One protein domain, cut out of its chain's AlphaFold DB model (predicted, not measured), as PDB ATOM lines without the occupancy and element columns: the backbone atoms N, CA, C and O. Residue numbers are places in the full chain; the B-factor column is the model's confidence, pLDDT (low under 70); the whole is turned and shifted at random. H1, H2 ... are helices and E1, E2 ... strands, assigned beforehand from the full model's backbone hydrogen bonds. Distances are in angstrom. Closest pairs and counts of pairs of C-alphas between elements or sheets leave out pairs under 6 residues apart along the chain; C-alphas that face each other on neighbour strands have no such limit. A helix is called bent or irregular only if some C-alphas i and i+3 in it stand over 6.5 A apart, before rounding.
ATOM      1  N   ALA A 158      87.120  45.080  57.203       85.38
ATOM      2  CA  ALA A 158      86.581  44.057  56.310       85.38
ATOM      3  C   ALA A 158      85.071  43.840  56.519       85.38
ATOM      4  O   ALA A 158      84.325  43.772  55.546       85.38
ATOM      5  N   ALA A 159      84.609  43.804  57.774       85.56
ATOM      6  CA  ALA A 159      83.186  43.661  58.088       85.56
ATOM      7  C   ALA A 159      82.380  44.902  57.674       85.56
ATOM      8  O   ALA A 159      81.301  44.780  57.103       85.56
ATOM      9  N   ILE A 160      82.926  46.101  57.907       85.69
ATOM     10  CA  ILE A 160      82.302  47.353  57.460       85.69
ATOM     11  C   ILE A 160      82.241  47.387  55.928       85.69
ATOM     12  O   ILE A 160      81.195  47.700  55.374       85.69
ATOM     13  N   SER A 161      83.324  47.013  55.239       86.00
ATOM     14  CA  SER A 161      83.363  46.997  53.773       86.00
ATOM     15  C   SER A 161      82.363  46.012  53.176       86.00
ATOM     16  O   SER A 161      81.728  46.349  52.184       86.00
ATOM     17  N   ALA A 162      82.185  44.831  53.777       83.19
ATOM     18  CA  ALA A 162      81.192  43.857  53.324       83.19
ATOM     19  C   ALA A 162      79.756  44.407  53.405       83.19
ATOM     20  O   ALA A 162      78.930  44.115  52.544       83.19
ATOM     21  N   ALA A 163      79.476  45.264  54.393       84.94
ATOM     22  CA  ALA A 163      78.197  45.952  54.524       84.94
ATOM     23  C   ALA A 163      78.048  47.166  53.580       84.94
ATOM     24  O   ALA A 163      76.948  47.694  53.452       84.94
ATOM     25  N   CYS A 164      79.118  47.624  52.920       84.94
ATOM     26  CA  CYS A 164      79.140  48.813  52.059       84.94
ATOM     27  C   CYS A 164      79.016  48.466  50.566       84.94
ATOM     28  O   CYS A 164      79.784  48.953  49.735       84.94
ATOM     29  N   HIS A 165      78.034  47.639  50.213       84.88
ATOM     30  CA  HIS A 165      77.736  47.281  48.825       84.88
ATOM     31  C   HIS A 165      76.265  47.582  48.520       84.88
ATOM     32  O   HIS A 165      75.431  46.673  48.607       84.88
ATOM     33  N   PRO A 166      75.910  48.857  48.266       83.44
ATOM     34  CA  PRO A 166      74.534  49.249  47.987       83.44
ATOM     35  C   PRO A 166      74.036  48.630  46.668       83.44
ATOM     36  O   PRO A 166      74.848  48.269  45.810       83.44
ATOM     37  N   PRO A 167      72.708  48.509  46.483       81.12
ATOM     38  CA  PRO A 167      72.129  48.038  45.229       81.12
ATOM     39  C   PRO A 167      72.534  48.944  44.049       81.12
ATOM     40  O   PRO A 167      72.697  50.151  44.240       81.12
ATOM     41  N   PRO A 168      72.657  48.402  42.821       77.81
ATOM     42  CA  PRO A 168      73.149  49.147  41.653       77.81
ATOM     43  C   PRO A 168      72.299  50.380  41.304       77.81
ATOM     44  O   PRO A 168      72.807  51.347  40.743       77.81
ATOM     45  N   ASP A 169      71.027  50.377  41.700       81.56
ATOM     46  CA  ASP A 169      70.094  51.484  41.490       81.56
ATOM     47  C   ASP A 169      70.208  52.610  42.542       81.56
ATOM     48  O   ASP A 169      69.433  53.570  42.498       81.56
ATOM     49  N   ASP A 170      71.070  52.481  43.555       82.06
ATOM     50  CA  ASP A 170      71.284  53.481  44.610       82.06
ATOM     51  C   ASP A 170      72.552  54.307  44.338       82.06
ATOM     52  O   ASP A 170      73.622  54.111  44.919       82.06
ATOM     53  N   ILE A 171      72.418  55.242  43.395       81.31
ATOM     54  CA  ILE A 171      73.505  56.124  42.963       81.31
ATOM     55  C   ILE A 171      73.811  57.155  44.063       81.31
ATOM     56  O   ILE A 171      72.910  57.822  44.594       81.31
ATOM     57  N   ASN A 172      75.104  57.315  44.360       84.31
ATOM     58  CA  ASN A 172      75.651  58.212  45.384       84.31
ATOM     59  C   ASN A 172      75.115  57.938  46.800       84.31
ATOM     60  O   ASN A 172      74.955  58.866  47.592       84.31
ATOM     61  N   ALA A 173      74.870  56.666  47.145       83.19
ATOM     62  CA  ALA A 173      74.444  56.261  48.489       83.19
ATOM     63  C   ALA A 173      75.350  56.826  49.601       83.19
ATOM     64  O   ALA A 173      74.867  57.191  50.666       83.19
ATOM     65  N   ALA A 174      76.655  56.962  49.336       84.12
ATOM     66  CA  ALA A 174      77.624  57.490  50.295       84.12
ATOM     67  C   ALA A 174      77.392  58.966  50.676       84.12
ATOM     68  O   ALA A 174      77.780  59.372  51.769       84.12
ATOM     69  N   GLU A 175      76.794  59.780  49.802       86.88
ATOM     70  CA  GLU A 175      76.555  61.214  50.047       86.88
ATOM     71  C   GLU A 175      75.211  61.487  50.732       86.88
ATOM     72  O   GLU A 175      74.959  62.607  51.182       86.88
ATOM     73  N   LYS A 176      74.356  60.461  50.814       88.19
ATOM     74  CA  LYS A 176      73.002  60.521  51.366       88.19
ATOM     75  C   LYS A 176      72.944  59.873  52.758       88.19
ATOM     76  O   LYS A 176      73.849  59.133  53.147       88.19
ATOM     77  N   PRO A 177      71.873  60.114  53.530       89.56
ATOM     78  CA  PRO A 177      71.596  59.380  54.750       89.56
ATOM     79  C   PRO A 177      71.356  57.907  54.433       89.56
ATOM     80  O   PRO A 177      70.484  57.574  53.630       89.56
ATOM     81  N   VAL A 178      72.117  57.029  55.078       91.31
ATOM     82  CA  VAL A 178      72.030  55.578  54.896       91.31
ATOM     83  C   VAL A 178      71.459  54.911  56.138       91.31
ATOM     84  O   VAL A 178      71.551  55.436  57.251       91.31
ATOM     85  N   MET A 179      70.866  53.741  55.941       90.19
ATOM     86  CA  MET A 179      70.434  52.829  56.996       90.19
ATOM     87  C   MET A 179      70.875  51.414  56.631       90.19
ATOM     88  O   MET A 179      71.002  51.079  55.452       90.19
ATOM     89  N   TRP A 180      71.155  50.605  57.646       88.75
ATOM     90  CA  TRP A 180      71.514  49.204  57.484       88.75
ATOM     91  C   TRP A 180      70.281  48.312  57.559       88.75
ATOM     92  O   TRP A 180      69.424  48.490  58.425       88.75
ATOM     93  N   GLY A 181      70.243  47.305  56.695       85.25
ATOM     94  CA  GLY A 181      69.282  46.212  56.770       85.25
ATOM     95  C   GLY A 181      69.121  45.526  55.422       85.25
ATOM     96  O   GLY A 181      70.001  45.613  54.564       85.25
ATOM     97  N   GLN A 182      68.022  44.799  55.252       81.75
ATOM     98  CA  GLN A 182      67.780  43.990  54.066       81.75
ATOM     99  C   GLN A 182      67.419  44.875  52.869       81.75
ATOM    100  O   GLN A 182      66.390  45.554  52.886       81.75
ATOM    101  N   ALA A 183      68.249  44.820  51.825       72.56
ATOM    102  CA  ALA A 183      67.936  45.372  50.514       72.56
ATOM    103  C   ALA A 183      67.687  44.221  49.531       72.56
ATOM    104  O   ALA A 183      68.484  43.279  49.438       72.56
ATOM    105  N   ASP A 184      66.581  44.294  48.795       64.44
ATOM    106  CA  ASP A 184      66.327  43.372  47.693       64.44
ATOM    107  C   ASP A 184      67.247  43.745  46.527       64.44
ATOM    108  O   ASP A 184      67.139  44.830  45.954       64.44
ATOM    109  N   MET A 185      68.174  42.849  46.188       60.78
ATOM    110  CA  MET A 185      68.974  42.952  44.973       60.78
ATOM    111  C   MET A 185      68.545  41.874  43.987       60.78
ATOM    112  O   MET A 185      68.535  40.685  44.310       60.78
ATOM    113  N   GLU A 186      68.254  42.282  42.754       54.22
ATOM    114  CA  GLU A 186      68.249  41.355  41.630       54.22
ATOM    115  C   GLU A 186      69.698  41.096  41.211       54.22
ATOM    116  O   GLU A 186      70.408  41.983  40.734       54.22
ATOM    117  N   ILE A 187      70.168  39.862  41.398       53.50
ATOM    118  CA  ILE A 187      71.485  39.460  40.906       53.50
ATOM    119  C   ILE A 187      71.368  39.210  39.399       53.50
ATOM    120  O   ILE A 187      70.951  38.136  38.960       53.50
ATOM    121  N   ALA A 188      71.786  40.189  38.594       50.53
ATOM    122  CA  ALA A 188      71.815  40.071  37.135       50.53
ATOM    123  C   ALA A 188      72.598  38.830  36.651       50.53
ATOM    124  O   ALA A 188      72.204  38.202  35.669       50.53
ATOM    125  N   SER A 189      73.656  38.426  37.370       48.94
ATOM    126  CA  SER A 189      74.519  37.297  36.990       48.94
ATOM    127  C   SER A 189      73.864  35.917  37.130       48.94
ATOM    128  O   SER A 189      74.186  35.025  36.348       48.94
ATOM    129  N   LEU A 190      72.910  35.730  38.052       49.75
ATOM    130  CA  LEU A 190      72.151  34.476  38.173       49.75
ATOM    131  C   LEU A 190      71.161  34.315  37.017       49.75
ATOM    132  O   LEU A 190      71.019  33.217  36.483       49.75
ATOM    133  N   ARG A 191      70.549  35.418  36.565       48.03
ATOM    134  CA  ARG A 191      69.728  35.445  35.342       48.03
ATOM    135  C   ARG A 191      70.538  35.055  34.105       48.03
ATOM    136  O   ARG A 191      70.031  34.341  33.246       48.03
ATOM    137  N   THR A 192      71.795  35.501  34.018       53.12
ATOM    138  CA  THR A 192      72.692  35.149  32.904       53.12
ATOM    139  C   THR A 192      73.123  33.680  32.946       53.12
ATOM    140  O   THR A 192      73.240  33.060  31.893       53.12
ATOM    141  N   PHE A 193      73.332  33.110  34.140       54.59
ATOM    142  CA  PHE A 193      73.756  31.714  34.316       54.59
ATOM    143  C   PHE A 193      72.624  30.689  34.145       54.59
ATOM    144  O   PHE A 193      72.867  29.605  33.622       54.59
ATOM    145  N   LEU A 194      71.403  31.004  34.592       58.84
ATOM    146  CA  LEU A 194      70.274  30.060  34.606       58.84
ATOM    147  C   LEU A 194      69.447  30.056  33.307       58.84
ATOM    148  O   LEU A 194      68.666  29.134  33.085       58.84
ATOM    149  N   GLY A 195      69.647  31.037  32.422       55.28
ATOM    150  CA  GLY A 195      68.937  31.134  31.146       55.28
ATOM    151  C   GLY A 195      67.478  31.592  31.288       55.28
ATOM    152  O   GLY A 195      66.844  31.454  32.330       55.28
ATOM    153  N   SER A 196      66.924  32.144  30.204       53.88
ATOM    154  CA  SER A 196      65.621  32.842  30.146       53.88
ATOM    155  C   SER A 196      64.368  31.973  30.412       53.88
ATOM    156  O   SER A 196      63.258  32.421  30.129       53.88
ATOM    157  N   GLY A 197      64.514  30.734  30.890       56.41
ATOM    158  CA  GLY A 197      63.430  29.742  30.955       56.41
ATOM    159  C   GLY A 197      63.223  29.051  32.305       56.41
ATOM    160  O   GLY A 197      62.344  28.198  32.399       56.41
ATOM    161  N   VAL A 198      63.997  29.380  33.344       49.75
ATOM    162  CA  VAL A 198      63.776  28.839  34.696       49.75
ATOM    163  C   VAL A 198      62.762  29.722  35.422       49.75
ATOM    164  O   VAL A 198      62.865  30.946  35.373       49.75
ATOM    165  N   ALA A 199      61.763  29.092  36.048       45.06
ATOM    166  CA  ALA A 199      60.692  29.756  36.782       45.06
ATOM    167  C   ALA A 199      61.230  30.837  37.736       45.06
ATOM    168  O   ALA A 199      62.258  30.642  38.382       45.06
ATOM    169  N   ASP A 200      60.484  31.937  37.837       46.62
ATOM    170  CA  ASP A 200      60.716  33.193  38.578       46.62
ATOM    171  C   ASP A 200      60.889  33.035  40.113       46.62
ATOM    172  O   ASP A 200      60.657  33.962  40.886       46.62
ATOM    173  N   ILE A 201      61.217  31.832  40.590       45.44
ATOM    174  CA  ILE A 201      60.980  31.393  41.966       45.44
ATOM    175  C   ILE A 201      62.156  31.686  42.912       45.44
ATOM    176  O   ILE A 201      61.928  31.727  44.115       45.44
ATOM    177  N   GLU A 202      63.386  31.962  42.460       45.50
ATOM    178  CA  GLU A 202      64.500  32.025  43.432       45.50
ATOM    179  C   GLU A 202      65.706  32.900  43.052       45.50
ATOM    180  O   GLU A 202      66.853  32.578  43.346       45.50
ATOM    181  N   THR A 203      65.477  34.048  42.412       48.56
ATOM    182  CA  THR A 203      66.540  35.035  42.109       48.56
ATOM    183  C   THR A 203      66.488  36.298  42.968       48.56
ATOM    184  O   THR A 203      67.188  37.271  42.688       48.56
ATOM    185  N   ARG A 204      65.721  36.290  44.065       51.34
ATOM    186  CA  ARG A 204      65.816  37.308  45.122       51.34
ATOM    187  C   ARG A 204      66.835  36.863  46.163       51.34
ATOM    188  O   ARG A 204      66.502  36.211  47.147       51.34
ATOM    189  N   CYS A 205      68.098  37.211  45.939       56.28
ATOM    190  CA  CYS A 205      69.110  37.081  46.977       56.28
ATOM    191  C   CYS A 205      69.079  38.358  47.818       56.28
ATOM    192  O   CYS A 205      69.508  39.426  47.380       56.28
ATOM    193  N   SER A 206      68.508  38.267  49.013       63.41
ATOM    194  CA  SER A 206      68.462  39.392  49.934       63.41
ATOM    195  C   SER A 206      69.791  39.501  50.679       63.41
ATOM    196  O   SER A 206      70.177  38.588  51.406       63.41
ATOM    197  N   ARG A 207      70.492  40.625  50.512       74.50
ATOM    198  CA  ARG A 207      71.737  40.936  51.232       74.50
ATOM    199  C   ARG A 207      71.481  42.075  52.212       74.50
ATOM    200  O   ARG A 207      70.740  43.011  51.915       74.50
ATOM    201  N   THR A 208      72.115  42.011  53.377       81.31
ATOM    202  CA  THR A 208      72.133  43.135  54.317       81.31
ATOM    203  C   THR A 208      73.225  44.120  53.934       81.31
ATOM    204  O   THR A 208      74.396  43.746  53.885       81.31
ATOM    205  N   THR A 209      72.864  45.368  53.665       86.19
ATOM    206  CA  THR A 209      73.810  46.396  53.216       86.19
ATOM    207  C   THR A 209      73.371  47.778  53.686       86.19
ATOM    208  O   THR A 209      72.225  47.972  54.092       86.19
ATOM    209  N   PHE A 210      74.286  48.743  53.655       87.50
ATOM    210  CA  PHE A 210      73.946  50.152  53.802       87.50
ATOM    211  C   PHE A 210      73.338  50.674  52.500       87.50
ATOM    212  O   PHE A 210      73.957  50.588  51.440       87.50
ATOM    213  N   THR A 211      72.143  51.253  52.577       85.81
ATOM    214  CA  THR A 211      71.484  51.890  51.429       85.81
ATOM    215  C   THR A 211      70.746  53.154  51.857       85.81
ATOM    216  O   THR A 211      70.365  53.309  53.020       85.81
ATOM    217  N   SER A 212      70.573  54.081  50.914       84.69
ATOM    218  CA  SER A 212      69.732  55.269  51.075       84.69
ATOM    219  C   SER A 212      68.242  54.978  50.832       84.69
ATOM    220  O   SER A 212      67.383  55.776  51.212       84.69
TER     221      SER A 212
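What this domain is: This is residues 158 to 212 of the 225 residues of an uncharacterized protein of Penicillium freii (UniProt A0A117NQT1). The model is an elongated, bent ribbon of two antiparallel strands, E1 and E2, with short helix H1 near E2 at one end and short helix H2 in the turn that joins the two strands at the other end. A long loop, residues 164 to 178, swings round between H1 and the start of E1, and it lies at the ribbon's H1 end. The printed part has 55 residues with two named helices and two named strands in the order H1, E1, H2, E2; the sheet's order is E1 - E2, and the class is mixed, helices and strands. The whole is loose, with a radius of gyration of the C-alphas of 13.2 A and spans of 39 by 22 by 16 A.

How they stand to each other: E1, residues 179 to 186, and E2, residues 204 to 211, are antiparallel neighbours with 145 degrees between their N-to-C directions. N 181 and O 209 are within hydrogen-bond range at 3.3 A, and so are N 209 and O 181 at 3.0 A. E1 bends by 61 degrees at residue 182 and E2 bends by 73 degrees at residue 208; the C-alphas of these two residues face each other, 4.4 A apart. Near the other end of the pair, C-alphas 186 and 204 face each other at 5.9 A. H1, residues 158 to 163, has 4 pairs of C-alphas within 8 A of E2, the closest being those of Ala 163 and Thr 209, 4.6 A apart. With E1 it has 1 such pair, the C-alphas of Ala 163 and Trp 180, 8.0 A apart. H2, residues 188 to 194, is apart from H1 and follows E1 by a tight link of 1 residue. In both helices every O i to N i+4 pair is within hydrogen-bond range.

Where its parts are: E1 is 19.3 A from first to last C-alpha and begins with C-alpha 179 at (70.434, 52.829, 56.996). E2 is 16.9 A long and ends with C-alpha 211 at (71.484, 51.890, 51.429). H1 is 8.8 A long, with C-alpha 158 at (86.581, 44.057, 56.310). H2 is 10.4 A long.

The domain as a whole: The two C-alphas farthest apart are those of Glu 175 and Gly 197, at 39.1 A. The printed part has no cut. The link from H1 to E1 is long, with 15 residues, and the link from H2 to E2 is short, with 9 residues. Mean pLDDT of the printed part is 71.1, and residues 184 to 206 are under 70.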